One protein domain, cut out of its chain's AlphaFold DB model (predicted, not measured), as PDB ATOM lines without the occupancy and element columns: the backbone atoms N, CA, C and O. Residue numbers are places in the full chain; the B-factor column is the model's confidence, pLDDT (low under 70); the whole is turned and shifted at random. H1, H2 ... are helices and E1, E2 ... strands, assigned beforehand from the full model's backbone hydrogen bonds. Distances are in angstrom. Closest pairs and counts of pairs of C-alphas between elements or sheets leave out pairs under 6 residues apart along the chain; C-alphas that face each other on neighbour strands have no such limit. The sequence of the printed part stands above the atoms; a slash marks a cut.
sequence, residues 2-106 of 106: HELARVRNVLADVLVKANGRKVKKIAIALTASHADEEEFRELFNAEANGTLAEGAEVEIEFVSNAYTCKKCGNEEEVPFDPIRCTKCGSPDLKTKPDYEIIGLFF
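Overview. This is residues 2 to 106 of the 106 residues of the protein "Hydrogenase maturation nickel metallochaperone HypA" of Candidatus Micrarchaeota archaeon (UniProt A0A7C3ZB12). Two lobes stand end to end: a larger one, with H1 and H2 covering one face of the sheet E2 E1 E6, and a small one of short strands E4 E3 E5 and loops. Two tight links, residues 64 to 65 and 96 to 98, join them. The 105 printed residues run H1 E1 H2 E2 E3 E4 E5 E6, class mixed, with one sheet mixed and the other antiparallel. The whole is loose, radius of gyration of the C-alphas 16.1 A, spanning 49 by 25 by 18 A.

Along the chain. H1, residues 2 to 18, begins at C-alpha 2 (28.455, -35.443, -44.069) and is 24.4 A long. E1 is residues 25 to 31, 19.4 A; H2 37 to 48, 16.2 A; E2 57 to 63, 19.3 A; E3 66 to 69; E4 75 to 77; E5 93 to 95. E6, residues 99 to 105, 17.6 A, ends at C-alpha 105 (44.536, -19.267, -57.708).

Arrangement. E1 and E2 are parallel, N 28 and O 59 being 2.8 A apart; E1 and E6 are antiparallel, with N 27 and O 103 at 2.9 A. E1, H2, E2 form a strand-helix-strand unit, parallel strands with a helix between, its crossover right-handed. H1 and H2 make two layers with this sheet, helices on one face, at heights of 9.7 A and 6.8 A. They touch at a steep tilt of 56 degrees, closest C-alphas Val 7 and Phe 44, 5.6 A. In both, every O i to N i+4 pair is within hydrogen-bond range. The hairpin E3 and E4 has N 67 and O 76 at 3.0 A; antiparallel E3 and E5 have N 68 and O 94 at 2.8 A.

Size, cuts and confidence. The C-alphas farthest apart, Gly 50 and Cys 88, are 49.7 A apart. The printed part has no cut. E4 to E5 is a long link. Residues 32 to 35 are under 70 in pLDDT.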
ATOM      1  N   HIS A   2      27.674 -36.491 -44.750       78.19
ATOM      2  CA  HIS A   2      28.455 -35.443 -44.069       78.19
ATOM      3  C   HIS A   2      29.473 -34.758 -45.004       78.19
ATOM      4  O   HIS A   2      29.412 -33.545 -45.183       78.19
ATOM      5  N   GLU A   3      30.308 -35.536 -45.707       84.44
ATOM      6  CA  GLU A   3      31.341 -34.982 -46.603       84.44
ATOM      7  C   GLU A   3      30.777 -34.264 -47.832       84.44
ATOM      8  O   GLU A   3      31.232 -33.175 -48.165       84.44
ATOM      9  N   LEU A   4      29.713 -34.782 -48.454       88.56
ATOM     10  CA  LEU A   4      29.068 -34.099 -49.582       88.56
ATOM     11  C   LEU A   4      28.558 -32.696 -49.204       88.56
ATOM     12  O   LEU A   4      28.676 -31.756 -49.988       88.56
ATOM     13  N   ALA A   5      27.987 -32.537 -48.005       90.56
ATOM     14  CA  ALA A   5      27.542 -31.230 -47.528       90.56
ATOM     15  C   ALA A   5      28.729 -30.278 -47.307       90.56
ATOM     16  O   ALA A   5      28.665 -29.115 -47.705       90.56
ATOM     17  N   ARG A   6      29.831 -30.782 -46.739       89.44
ATOM     18  CA  ARG A   6      31.073 -30.023 -46.546       89.44
ATOM     19  C   ARG A   6      31.661 -29.559 -47.879       89.44
ATOM     20  O   ARG A   6      31.941 -28.375 -48.034       89.44
ATOM     21  N   VAL A   7      31.756 -30.457 -48.860       94.19
ATOM     22  CA  VAL A   7      32.210 -30.158 -50.228       94.19
ATOM     23  C   VAL A   7      31.369 -29.054 -50.869       94.19
ATOM     24  O   VAL A   7      31.921 -28.104 -51.421       94.19
ATOM     25  N   ARG A   8      30.038 -29.134 -50.761       95.31
ATOM     26  CA  ARG A   8      29.132 -28.109 -51.306       95.31
ATOM     27  C   ARG A   8      29.328 -26.745 -50.660       95.31
ATOM     28  O   ARG A   8      29.331 -25.742 -51.369       95.31
ATOM     29  N   ASN A   9      29.516 -26.707 -49.342       95.31
ATOM     30  CA  ASN A   9      29.793 -25.464 -48.622       95.31
ATOM     31  C   ASN A   9      31.125 -24.851 -49.081       95.31
ATOM     32  O   ASN A   9      31.169 -23.671 -49.428       95.31
ATOM     33  N   VAL A  10      32.180 -25.669 -49.193       95.56
ATOM     34  CA  VAL A  10      33.483 -25.230 -49.715       95.56
ATOM     35  C   VAL A  10      33.345 -24.680 -51.133       95.56
ATOM     36  O   VAL A  10      33.806 -23.574 -51.400       95.56
ATOM     37  N   LEU A  11      32.690 -25.407 -52.043       97.56
ATOM     38  CA  LEU A  11      32.493 -24.968 -53.425       97.56
ATOM     39  C   LEU A  11      31.724 -23.642 -53.502       97.56
ATOM     40  O   LEU A  11      32.121 -22.747 -54.250       97.56
ATOM     41  N   ALA A  12      30.657 -23.484 -52.715       97.75
ATOM     42  CA  ALA A  12      29.897 -22.239 -52.662       97.75
ATOM     43  C   ALA A  12      30.781 -21.057 -52.230       97.75
ATOM     44  O   ALA A  12      30.821 -20.034 -52.918       97.75
ATOM     45  N   ASP A  13      31.555 -21.216 -51.154       97.62
ATOM     46  CA  ASP A  13      32.474 -20.183 -50.668       97.62
ATOM     47  C   ASP A  13      33.585 -19.869 -51.675       97.62
ATOM     48  O   ASP A  13      33.943 -18.703 -51.868       97.62
ATOM     49  N   VAL A  14      34.121 -20.890 -52.351       97.88
ATOM     50  CA  VAL A  14      35.112 -20.734 -53.424       97.88
ATOM     51  C   VAL A  14      34.542 -19.874 -54.544       97.88
ATOM     52  O   VAL A  14      35.187 -18.907 -54.943       97.88
ATOM     53  N   LEU A  15      33.340 -20.180 -55.037       97.88
ATOM     54  CA  LEU A  15      32.714 -19.442 -56.136       97.88
ATOM     55  C   LEU A  15      32.405 -17.990 -55.749       97.88
ATOM     56  O   LEU A  15      32.640 -17.076 -56.545       97.88
ATOM     57  N   VAL A  16      31.952 -17.761 -54.512       97.88
ATOM     58  CA  VAL A  16      31.742 -16.412 -53.967       97.88
ATOM     59  C   VAL A  16      33.062 -15.637 -53.921       97.88
ATOM     60  O   VAL A  16      33.149 -14.537 -54.470       97.88
ATOM     61  N   LYS A  17      34.122 -16.209 -53.333       96.94
ATOM     62  CA  LYS A  17      35.447 -15.565 -53.242       96.94
ATOM     63  C   LYS A  17      36.114 -15.382 -54.612       96.94
ATOM     64  O   LYS A  17      36.860 -14.421 -54.827       96.94
ATOM     65  N   ALA A  18      35.853 -16.287 -55.551       95.94
ATOM     66  CA  ALA A  18      36.358 -16.214 -56.914       95.94
ATOM     67  C   ALA A  18      35.807 -14.999 -57.665       95.94
ATOM     68  O   ALA A  18      36.513 -14.435 -58.508       95.94
ATOM     69  N   ASN A  19      34.597 -14.552 -57.311       96.25
ATOM     70  CA  ASN A  19      33.959 -13.357 -57.853       96.25
ATOM     71  C   ASN A  19      33.961 -13.350 -59.394       96.25
ATOM     72  O   ASN A  19      34.468 -12.429 -60.034       96.25
ATOM     73  N   GLY A  20      33.476 -14.441 -59.995       96.44
ATOM     74  CA  GLY A  20      33.360 -14.586 -61.450       96.44
ATOM     75  C   GLY A  20      34.644 -14.992 -62.186       96.44
ATOM     76  O   GLY A  20      34.612 -15.176 -63.401       96.44
ATOM     77  N   ARG A  21      35.773 -15.161 -61.488       97.69
ATOM     78  CA  ARG A  21      37.030 -15.639 -62.089       97.69
ATOM     79  C   ARG A  21      37.079 -17.164 -62.119       97.69
ATOM     80  O   ARG A  21      36.651 -17.815 -61.169       97.69
ATOM     81  N   LYS A  22      37.650 -17.728 -63.187       97.62
ATOM     82  CA  LYS A  22      37.916 -19.169 -63.276       97.62
ATOM     83  C   LYS A  22      38.981 -19.559 -62.253       97.62
ATOM     84  O   LYS A  22      40.043 -18.950 -62.236       97.62
ATOM     85  N   VAL A  23      38.694 -20.553 -61.423       98.19
ATOM     86  CA  VAL A  23      39.603 -21.061 -60.393       98.19
ATOM     87  C   VAL A  23      40.423 -22.204 -60.983       98.19
ATOM     88  O   VAL A  23      39.867 -23.129 -61.569       98.19
ATOM     89  N   LYS A  24      41.747 -22.138 -60.846       97.88
ATOM     90  CA  LYS A  24      42.685 -23.194 -61.261       97.88
ATOM     91  C   LYS A  24      43.127 -24.069 -60.103       97.88
ATOM     92  O   LYS A  24      43.389 -25.248 -60.308       97.88
ATOM     93  N   LYS A  25      43.251 -23.483 -58.912       97.94
ATOM     94  CA  LYS A  25      43.673 -24.192 -57.709       97.94
ATOM     95  C   LYS A  25      43.049 -23.583 -56.459       97.94
ATOM     96  O   LYS A  25      42.861 -22.365 -56.384       97.94
ATOM     97  N   ILE A  26      42.752 -24.433 -55.486       97.44
ATOM     98  CA  ILE A  26      42.186 -24.090 -54.185       97.44
ATOM     99  C   ILE A  26      43.058 -24.756 -53.127       97.44
ATOM    100  O   ILE A  26      43.293 -25.956 -53.208       97.44
ATOM    101  N   ALA A  27      43.508 -23.997 -52.134       96.69
ATOM    102  CA  ALA A  27      44.127 -24.546 -50.933       96.69
ATOM    103  C   ALA A  27      43.146 -24.402 -49.764       96.69
ATOM    104  O   ALA A  27      42.644 -23.298 -49.506       96.69
ATOM    105  N   ILE A  28      42.860 -25.508 -49.082       94.44
ATOM    106  CA  ILE A  28      41.935 -25.576 -47.950       94.44
ATOM    107  C   ILE A  28      42.609 -26.204 -46.735       94.44
ATOM    108  O   ILE A  28      43.246 -27.247 -46.838       94.44
ATOM    109  N   ALA A  29      42.416 -25.590 -45.572       92.12
ATOM    110  CA  ALA A  29      42.660 -26.236 -44.294       92.12
ATOM    111  C   ALA A  29      41.373 -26.950 -43.873       92.12
ATOM    112  O   ALA A  29      40.331 -26.309 -43.727       92.12
ATOM    113  N   LEU A  30      41.429 -28.267 -43.700       89.25
ATOM    114  CA  LEU A  30      40.316 -29.086 -43.233       89.25
ATOM    115  C   LEU A  30      40.606 -29.561 -41.817       89.25
ATOM    116  O   LEU A  30      41.607 -30.229 -41.566       89.25
ATOM    117  N   THR A  31      39.717 -29.265 -40.876       86.44
ATOM    118  CA  THR A  31      39.793 -29.866 -39.544       86.44
ATOM    119  C   THR A  31      39.629 -31.379 -39.672       86.44
ATOM    120  O   THR A  31      38.746 -31.863 -40.390       86.44
ATOM    121  N   ALA A  32      40.549 -32.120 -39.050       69.12
ATOM    122  CA  ALA A  32      40.710 -33.560 -39.209       69.12
ATOM    123  C   ALA A  32      39.497 -34.319 -38.648       69.12
ATOM    124  O   ALA A  32      39.462 -34.726 -37.489       69.12
ATOM    125  N   SER A  33      38.481 -34.496 -39.487       63.50
ATOM    126  CA  SER A  33      37.232 -35.175 -39.158       63.50
ATOM    127  C   SER A  33      37.004 -36.335 -40.123       63.50
ATOM    128  O   SER A  33      36.313 -36.148 -41.109       63.50
ATOM    129  N   HIS A  34      37.594 -37.515 -39.893       61.84
ATOM    130  CA  HIS A  34      37.347 -38.748 -40.681       61.84
ATOM    131  C   HIS A  34      37.334 -38.615 -42.224       61.84
ATOM    132  O   HIS A  34      36.840 -39.511 -42.900       61.84
ATOM    133  N   ALA A  35      37.841 -37.515 -42.777       66.69
ATOM    134  CA  ALA A  35      37.680 -37.183 -44.176       66.69
ATOM    135  C   ALA A  35      38.790 -37.883 -44.940       66.69
ATOM    136  O   ALA A  35      39.972 -37.665 -44.667       66.69
ATOM    137  N   ASP A  36      38.390 -38.742 -45.863       81.62
ATOM    138  CA  ASP A  36      39.302 -39.294 -46.838       81.62
ATOM    139  C   ASP A  36      39.615 -38.204 -47.874       81.62
ATOM    140  O   ASP A  36      38.720 -37.574 -48.444       81.62
ATOM    141  N   GLU A  37      40.904 -37.908 -48.043       87.19
ATOM    142  CA  GLU A  37      41.359 -36.844 -48.937       87.19
ATOM    143  C   GLU A  37      40.963 -37.118 -50.391       87.19
ATOM    144  O   GLU A  37      40.583 -36.193 -51.113       87.19
ATOM    145  N   GLU A  38      41.046 -38.377 -50.818       89.31
ATOM    146  CA  GLU A  38      40.694 -38.798 -52.169       89.31
ATOM    147  C   GLU A  38      39.184 -38.648 -52.382       89.31
ATOM    148  O   GLU A  38      38.777 -37.960 -53.321       89.31
ATOM    149  N   GLU A  39      38.362 -39.143 -51.449       90.44
ATOM    150  CA  GLU A  39      36.902 -38.976 -51.485       90.44
ATOM    151  C   GLU A  39      36.507 -37.493 -51.561       90.44
ATOM    152  O   GLU A  39      35.666 -37.106 -52.378       90.44
ATOM    153  N   PHE A  40      37.131 -36.627 -50.754       91.56
ATOM    154  CA  PHE A  40      36.836 -35.194 -50.777       91.56
ATOM    155  C   PHE A  40      37.138 -34.578 -52.150       91.56
ATOM    156  O   PHE A  40      36.334 -33.806 -52.680       91.56
ATOM    157  N   ARG A  41      38.289 -34.917 -52.742       93.12
ATOM    158  CA  ARG A  41      38.709 -34.418 -54.063       93.12
ATOM    159  C   ARG A  41      37.774 -34.896 -55.167       93.12
ATOM    160  O   ARG A  41      37.407 -34.106 -56.038       93.12
ATOM    161  N   GLU A  42      37.376 -36.162 -55.135       93.62
ATOM    162  CA  GLU A  42      36.442 -36.741 -56.098       93.62
ATOM    163  C   GLU A  42      35.067 -36.074 -56.021       93.62
ATOM    164  O   GLU A  42      34.545 -35.609 -57.038       93.62
ATOM    165  N   LEU A  43      34.509 -35.955 -54.813       94.81
ATOM    166  CA  LEU A  43      33.230 -35.286 -54.586       94.81
ATOM    167  C   LEU A  43      33.286 -33.812 -54.991       94.81
ATOM    168  O   LEU A  43      32.343 -33.313 -55.606       94.81
ATOM    169  N   PHE A  44      34.385 -33.114 -54.689       95.69
ATOM    170  CA  PHE A  44      34.568 -31.726 -55.108       95.69
ATOM    171  C   PHE A  44      34.553 -31.596 -56.627       95.69
ATOM    172  O   PHE A  44      33.816 -30.768 -57.160       95.69
ATOM    173  N   ASN A  45      35.312 -32.432 -57.335       95.94
ATOM    174  CA  ASN A  45      35.347 -32.415 -58.796       95.94
ATOM    175  C   ASN A  45      33.980 -32.725 -59.416       95.94
ATOM    176  O   ASN A  45      33.596 -32.084 -60.395       95.94
ATOM    177  N   ALA A  46      33.238 -33.675 -58.839       96.62
ATOM    178  CA  ALA A  46      31.893 -34.011 -59.290       96.62
ATOM    179  C   ALA A  46      30.918 -32.832 -59.125       96.62
ATOM    180  O   ALA A  46      30.195 -32.495 -60.061       96.62
ATOM    181  N   GLU A  47      30.923 -32.171 -57.965       97.69
ATOM    182  CA  GLU A  47      30.032 -31.038 -57.678       97.69
ATOM    183  C   GLU A  47      30.461 -29.744 -58.395       97.69
ATOM    184  O   GLU A  47      29.622 -28.896 -58.697       97.69
ATOM    185  N   ALA A  48      31.751 -29.582 -58.707       97.81
ATOM    186  CA  ALA A  48      32.276 -28.417 -59.415       97.81
ATOM    187  C   ALA A  48      32.002 -28.436 -60.929       97.81
ATOM    188  O   ALA A  48      32.234 -27.418 -61.591       97.81
ATOM    189  N   ASN A  49      31.524 -29.550 -61.492       97.62
ATOM    190  CA  ASN A  49      31.223 -29.658 -62.918       97.62
ATOM    191  C   ASN A  49      30.186 -28.607 -63.360       97.62
ATOM    192  O   ASN A  49      29.153 -28.421 -62.720       97.62
ATOM    193  N   GLY A  50      30.470 -27.883 -64.446       97.31
ATOM    194  CA  GLY A  50      29.637 -26.785 -64.936       97.31
ATOM    195  C   GLY A  50      29.816 -25.458 -64.187       97.31
ATOM    196  O   GLY A  50      29.079 -24.508 -64.457       97.31
ATOM    197  N   THR A  51      30.777 -25.356 -63.263       98.06
ATOM    198  CA  THR A  51      31.057 -24.128 -62.496       98.06
ATOM    199  C   THR A  51      32.391 -23.484 -62.887       98.06
ATOM    200  O   THR A  51      33.203 -24.045 -63.619       98.06
ATOM    201  N   LEU A  52      32.675 -22.294 -62.348       97.94
ATOM    202  CA  LEU A  52      33.975 -21.630 -62.519       97.94
ATOM    203  C   LEU A  52      35.132 -22.326 -61.786       97.94
ATOM    204  O   LEU A  52      36.282 -21.952 -62.010       97.94
ATOM    205  N   ALA A  53      34.840 -23.307 -60.931       98.00
ATOM    206  CA  ALA A  53      35.831 -24.149 -60.268       98.00
ATOM    207  C   ALA A  53      35.998 -25.520 -60.948       98.00
ATOM    208  O   ALA A  53      36.722 -26.370 -60.432       98.00
ATOM    209  N   GLU A  54      35.351 -25.753 -62.096       98.00
ATOM    210  CA  GLU A  54      35.503 -27.002 -62.840       98.00
ATOM    211  C   GLU A  54      36.970 -27.243 -63.229       98.00
ATOM    212  O   GLU A  54      37.608 -26.408 -63.885       98.00
ATOM    213  N   GLY A  55      37.487 -28.411 -62.837       96.81
ATOM    214  CA  GLY A  55      38.867 -28.824 -63.090       96.81
ATOM    215  C   GLY A  55      39.911 -28.125 -62.216       96.81
ATOM    216  O   GLY A  55      41.095 -28.190 -62.543       96.81
ATOM    217  N   ALA A  56      39.503 -27.439 -61.143       97.69
ATOM    218  CA  ALA A  56      40.441 -26.855 -60.194       97.69
ATOM    219  C   ALA A  56      41.198 -27.944 -59.415       97.69
ATOM    220  O   ALA A  56      40.607 -28.903 -58.921       97.69
ATOM    221  N   GLU A  57      42.507 -27.766 -59.248       97.12
ATOM    222  CA  GLU A  57      43.302 -28.575 -58.324       97.12
ATOM    223  C   GLU A  57      42.922 -28.215 -56.883       97.12
ATOM    224  O   GLU A  57      42.947 -27.048 -56.496       97.12
ATOM    225  N   VAL A  58      42.578 -29.206 -56.069       95.94
ATOM    226  CA  VAL A  58      42.356 -29.008 -54.631       95.94
ATOM    227  C   VAL A  58      43.664 -29.328 -53.902       95.94
ATOM    228  O   VAL A  58      44.378 -30.241 -54.290       95.94
ATOM    229  N   GLU A  59      44.036 -28.595 -52.869       95.38
ATOM    230  CA  GLU A  59      45.142 -28.934 -51.970       95.38
ATOM    231  C   GLU A  59      44.607 -28.882 -50.547       95.38
ATOM    232  O   GLU A  59      43.989 -27.887 -50.166       95.38
ATOM    233  N   ILE A  60      44.788 -29.970 -49.798       92.56
ATOM    234  CA  ILE A  60      44.183 -30.150 -48.480       92.56
ATOM    235  C   ILE A  60      45.281 -30.200 -47.426       92.56
ATOM    236  O   ILE A  60      46.159 -31.057 -47.469       92.56
ATOM    237  N   GLU A  61      45.198 -29.298 -46.455       91.44
ATOM    238  CA  GLU A  61      45.977 -29.343 -45.225       91.44
ATOM    239  C   GLU A  61      45.073 -29.816 -44.081       91.44
ATOM    240  O   GLU A  61      44.117 -29.131 -43.710       91.44
ATOM    241  N   PHE A  62      45.355 -30.986 -43.508       88.06
ATOM    242  CA  PHE A  62      44.619 -31.462 -42.338       88.06
ATOM    243  C   PHE A  62      45.128 -30.789 -41.066       88.06
ATOM    244  O   PHE A  62      46.291 -30.943 -40.694       88.06
ATOM    245  N   VAL A  63      44.237 -30.089 -40.366       87.50
ATOM    246  CA  VAL A  63      44.556 -29.393 -39.116       87.50
ATOM    247  C   VAL A  63      43.860 -30.042 -37.924       87.50
ATOM    248  O   VAL A  63      42.748 -30.564 -38.027       87.50
ATOM    249  N   SER A  64      44.512 -29.999 -36.763       82.75
ATOM    250  CA  SER A  64      43.935 -30.475 -35.507       82.75
ATOM    251  C   SER A  64      42.678 -29.677 -35.142       82.75
ATOM    252  O   SER A  64      42.627 -28.442 -35.250       82.75
ATOM    253  N   ASN A  65      41.665 -30.403 -34.666       85.25
ATOM    254  CA  ASN A  65      40.549 -29.807 -33.950       85.25
ATOM    255  C   ASN A  65      41.082 -29.188 -32.652       85.25
ATOM    256  O   ASN A  65      41.896 -29.777 -31.942       85.25
ATOM    257  N   ALA A  66      40.642 -27.972 -32.356       88.12
ATOM    258  CA  ALA A  66      41.035 -27.258 -31.153       88.12
ATOM    259  C   ALA A  66      39.902 -26.348 -30.702       88.12
ATOM    260  O   ALA A  66      39.111 -25.861 -31.520       88.12
ATOM    261  N   TYR A  67      39.855 -26.087 -29.399       92.12
ATOM    262  CA  TYR A  67      38.911 -25.141 -28.827       92.12
ATOM    263  C   TYR A  67      39.595 -24.145 -27.892       92.12
ATOM    264  O   TYR A  67      40.588 -24.459 -27.242       92.12
ATOM    265  N   THR A  68      38.994 -22.963 -27.768       94.69
ATOM    266  CA  THR A  68      39.292 -21.967 -26.734       94.69
ATOM    267  C   THR A  68      38.076 -21.820 -25.822       94.69
ATOM    268  O   THR A  68      36.981 -21.472 -26.272       94.69
ATOM    269  N   CYS A  69      38.235 -22.056 -24.521       96.38
ATOM    270  CA  CYS A  69      37.187 -21.804 -23.535       96.38
ATOM    271  C   CYS A  69      37.037 -20.302 -23.295       96.38
ATOM    272  O   CYS A  69      37.940 -19.665 -22.750       96.38
ATOM    273  N   LYS A  70      35.866 -19.734 -23.593       96.38
ATOM    274  CA  LYS A  70      35.629 -18.292 -23.419       96.38
ATOM    275  C   LYS A  70      35.515 -17.861 -21.956       96.38
ATOM    276  O   LYS A  70      35.594 -16.674 -21.661       96.38
ATOM    277  N   LYS A  71      35.351 -18.815 -21.029       96.94
ATOM    278  CA  LYS A  71      35.243 -18.542 -19.587       96.94
ATOM    279  C   LYS A  71      36.595 -18.491 -18.876       96.94
ATOM    280  O   LYS A  71      36.804 -17.618 -18.043       96.94
ATOM    281  N   CYS A  72      37.478 -19.456 -19.134       96.38
ATOM    282  CA  CYS A  72      38.755 -19.579 -18.417       96.38
ATOM    283  C   CYS A  72      39.994 -19.421 -19.306       96.38
ATOM    284  O   CYS A  72      41.105 -19.503 -18.790       96.38
ATOM    285  N   GLY A  73      39.813 -19.242 -20.618       95.94
ATOM    286  CA  GLY A  73      40.900 -19.089 -21.583       95.94
ATOM    287  C   GLY A  73      41.682 -20.371 -21.876       95.94
ATOM    288  O   GLY A  73      42.747 -20.290 -22.467       95.94
ATOM    289  N   ASN A  74      41.209 -21.546 -21.442       95.50
ATOM    290  CA  ASN A  74      41.887 -22.805 -21.760       95.50
ATOM    291  C   ASN A  74      41.847 -23.066 -23.267       95.50
ATOM    292  O   ASN A  74      40.758 -23.062 -23.841       95.50
ATOM    293  N   GLU A  75      43.006 -23.340 -23.851       94.50
ATOM    294  CA  GLU A  75      43.161 -23.771 -25.236       94.50
ATOM    295  C   GLU A  75      43.674 -25.201 -25.247       94.50
ATOM    296  O   GLU A  75      44.594 -25.541 -24.503       94.50
ATOM    297  N   GLU A  76      43.038 -26.051 -26.042       91.12
ATOM    298  CA  GLU A  76      43.361 -27.472 -26.078       91.12
ATOM    299  C   GLU A  76      43.023 -28.054 -27.450       91.12
ATOM    300  O   GLU A  76      41.960 -27.776 -28.016       91.12
ATOM    301  N   GLU A  77      43.947 -28.861 -27.971       89.81
ATOM    302  CA  GLU A  77      43.698 -29.713 -29.126       89.81
ATOM    303  C   GLU A  77      42.895 -30.930 -28.696       89.81
ATOM    304  O   GLU A  77      43.177 -31.569 -27.681       89.81
ATOM    305  N   VAL A  78      41.878 -31.254 -29.476       84.50
ATOM    306  CA  VAL A  78      40.910 -32.292 -29.153       84.50
ATOM    307  C   VAL A  78      40.628 -33.116 -30.397       84.50
ATOM    308  O   VAL A  78      40.571 -32.568 -31.489       84.50
ATOM    309  N   PRO A  79      40.431 -34.435 -30.272       76.44
ATOM    310  CA  PRO A  79      40.117 -35.270 -31.431       76.44
ATOM    311  C   PRO A  79      38.720 -34.984 -32.009       76.44
ATOM    312  O   PRO A  79      38.462 -35.277 -33.171       76.44
ATOM    313  N   PHE A  80      37.818 -34.408 -31.215       77.06
ATOM    314  CA  PHE A  80      36.438 -34.091 -31.582       77.06
ATOM    315  C   PHE A  80      35.949 -32.860 -30.817       77.06
ATOM    316  O   PHE A  80      36.536 -32.486 -29.798       77.06
ATOM    317  N   ASP A  81      34.842 -32.272 -31.271       78.62
ATOM    318  CA  ASP A  81      34.239 -31.112 -30.620       78.62
ATOM    319  C   ASP A  81      33.814 -31.431 -29.177       78.62
ATOM    320  O   ASP A  81      32.953 -32.287 -28.940       78.62
ATOM    321  N   PRO A  82      34.406 -30.763 -28.173       84.69
ATOM    322  CA  PRO A  82      34.121 -31.049 -26.783       84.69
ATOM    323  C   PRO A  82      32.818 -30.375 -26.364       84.69
ATOM    324  O   PRO A  82      32.528 -29.237 -26.717       84.69
ATOM    325  N   ILE A  83      32.050 -31.054 -25.512       88.62
ATOM    326  CA  ILE A  83      30.810 -30.495 -24.951       88.62
ATOM    327  C   ILE A  83      31.124 -29.499 -23.817       88.62
ATOM    328  O   ILE A  83      30.337 -28.598 -23.523       88.62
ATOM    329  N   ARG A  84      32.264 -29.671 -23.130       94.44
ATOM    330  CA  ARG A  84      32.684 -28.854 -21.982       94.44
ATOM    331  C   ARG A  84      34.196 -28.689 -21.932       94.44
ATOM    332  O   ARG A  84      34.939 -29.596 -22.287       94.44
ATOM    333  N   CYS A  85      34.635 -27.557 -21.391       94.25
ATOM    334  CA  CYS A  85      36.036 -27.301 -21.085       94.25
ATOM    335  C   CYS A  85      36.538 -28.288 -20.024       94.25
ATOM    336  O   CYS A  85      35.979 -28.349 -18.925       94.25
ATOM    337  N   THR A  86      37.642 -28.972 -20.314       93.56
ATOM    338  CA  THR A  86      38.308 -29.931 -19.412       93.56
ATOM    339  C   THR A  86      38.810 -29.279 -18.119       93.56
ATOM    340  O   THR A  86      38.857 -29.921 -17.074       93.56
ATOM    341  N   LYS A  87      39.121 -27.975 -18.157       95.62
ATOM    342  CA  LYS A  87      39.675 -27.221 -17.022       95.62
ATOM    343  C   LYS A  87      38.634 -26.615 -16.079       95.62
ATOM    344  O   LYS A  87      38.861 -26.562 -14.877       95.62
ATOM    345  N   CYS A  88      37.520 -26.091 -16.598       96.50
ATOM    346  CA  CYS A  88      36.535 -25.357 -15.779       96.50
ATOM    347  C   CYS A  88      35.085 -25.844 -15.916       96.50
ATOM    348  O   CYS A  88      34.190 -25.276 -15.289       96.50
ATOM    349  N   GLY A  89      34.824 -26.837 -16.774       95.62
ATOM    350  CA  GLY A  89      33.491 -27.402 -17.008       95.62
ATOM    351  C   GLY A  89      32.509 -26.498 -17.767       95.62
ATOM    352  O   GLY A  89      31.354 -26.891 -17.958       95.62
ATOM    353  N   SER A  90      32.937 -25.301 -18.190       96.06
ATOM    354  CA  SER A  90      32.124 -24.380 -18.995       96.06
ATOM    355  C   SER A  90      31.759 -25.000 -20.347       96.06
ATOM    356  O   SER A  90      32.648 -25.568 -20.981       96.06
ATOM    357  N   PRO A  91      30.509 -24.854 -20.818       94.50
ATOM    358  CA  PRO A  91      30.122 -25.232 -22.175       94.50
ATOM    359  C   PRO A  91      30.410 -24.135 -23.216       94.50
ATOM    360  O   PRO A  91      30.266 -24.378 -24.406       94.50
ATOM    361  N   ASP A  92      30.787 -22.919 -22.798       95.44
ATOM    362  CA  ASP A  92      31.071 -21.818 -23.731       95.44
ATOM    363  C   ASP A  92      32.472 -21.959 -24.337       95.44
ATOM    364  O   ASP A  92      33.468 -21.437 -23.812       95.44
ATOM    365  N   LEU A  93      32.534 -22.731 -25.421       94.19
ATOM    366  CA  LEU A  93      33.740 -23.039 -26.177       94.19
ATOM    367  C   LEU A  93      33.665 -22.388 -27.557       94.19
ATOM    368  O   LEU A  93      32.604 -22.287 -28.171       94.19
ATOM    369  N   LYS A  94      34.811 -21.926 -28.046       92.25
ATOM    370  CA  LYS A  94      35.007 -21.517 -29.432       92.25
ATOM    371  C   LYS A  94      35.837 -22.593 -30.119       92.25
ATOM    372  O   LYS A  94      36.991 -22.757 -29.740       92.25
ATOM    373  N   THR A  95      35.275 -23.301 -31.088       88.25
ATOM    374  CA  THR A  95      36.002 -24.266 -31.925       88.25
ATOM    375  C   THR A  95      36.550 -23.585 -33.180       88.25
ATOM    376  O   THR A  95      36.142 -22.469 -33.533       88.25
ATOM    377  N   LYS A  96      37.523 -24.228 -33.832       83.44
ATOM    378  CA  LYS A  96      37.919 -23.866 -35.200       83.44
ATOM    379  C   LYS A  96      36.767 -24.174 -36.173       83.44
ATOM    380  O   LYS A  96      35.966 -25.058 -35.880       83.44
ATOM    381  N   PRO A  97      36.658 -23.451 -37.299       86.12
ATOM    382  CA  PRO A  97      35.698 -23.809 -38.338       86.12
ATOM    383  C   PRO A  97      36.009 -25.195 -38.925       86.12
ATOM    384  O   PRO A  97      37.154 -25.645 -38.877       86.12
ATOM    385  N   ASP A  98      35.000 -25.829 -39.527       86.31
ATOM    386  CA  ASP A  98      35.130 -27.126 -40.215       86.31
ATOM    387  C   ASP A  98      36.103 -27.068 -41.402       86.31
ATOM    388  O   ASP A  98      36.661 -28.077 -41.827       86.31
ATOM    389  N   TYR A  99      36.280 -25.894 -41.997       91.44
ATOM    390  CA  TYR A  99      37.291 -25.653 -43.011       91.44
ATOM    391  C   TYR A  99      37.639 -24.173 -43.086       91.44
ATOM    392  O   TYR A  99      36.876 -23.302 -42.665       91.44
ATOM    393  N   GLU A 100      38.770 -23.888 -43.714       93.31
ATOM    394  CA  GLU A 100      39.151 -22.545 -44.116       93.31
ATOM    395  C   GLU A 100      39.767 -22.572 -45.516       93.31
ATOM    396  O   GLU A 100      40.665 -23.360 -45.801       93.31
ATOM    397  N   ILE A 101      39.293 -21.700 -46.411       95.44
ATOM    398  CA  ILE A 101      39.954 -21.486 -47.706       95.44
ATOM    399  C   ILE A 101      41.155 -20.575 -47.463       95.44
ATOM    400  O   ILE A 101      40.978 -19.362 -47.299       95.44
ATOM    401  N   ILE A 102      42.343 -21.171 -47.472       96.06
ATOM    402  CA  ILE A 102      43.626 -20.508 -47.211       96.06
ATOM    403  C   ILE A 102      44.294 -19.990 -48.495       96.06
ATOM    404  O   ILE A 102      45.173 -19.133 -48.427       96.06
ATOM    405  N   GLY A 103      43.845 -20.434 -49.677       96.12
ATOM    406  CA  GLY A 103      44.341 -19.927 -50.959       96.12
ATOM    407  C   GLY A 103      43.397 -20.164 -52.139       96.12
ATOM    408  O   GLY A 103      42.721 -21.187 -52.217       96.12
ATOM    409  N   LEU A 104      43.376 -19.213 -53.079       96.06
ATOM    410  CA  LEU A 104      42.680 -19.313 -54.365       96.06
ATOM    411  C   LEU A 104      43.574 -18.790 -55.487       96.06
ATOM    412  O   LEU A 104      44.092 -17.675 -55.402       96.06
ATOM    413  N   PHE A 105      43.698 -19.575 -56.552       96.56
ATOM    414  CA  PHE A 105      44.536 -19.267 -57.708       96.56
ATOM    415  C   PHE A 105      43.691 -19.329 -58.986       96.56
ATOM    416  O   PHE A 105      42.881 -20.244 -59.144       96.56
ATOM    417  N   PHE A 106      43.878 -18.364 -59.891       93.44
ATOM    418  CA  PHE A 106      43.031 -18.128 -61.072       93.44
ATOM    419  C   PHE A 106      43.807 -18.220 -62.393       93.44
ATOM    420  O   PHE A 106      45.042 -18.014 -62.421       93.44
TER     421      PHE A 106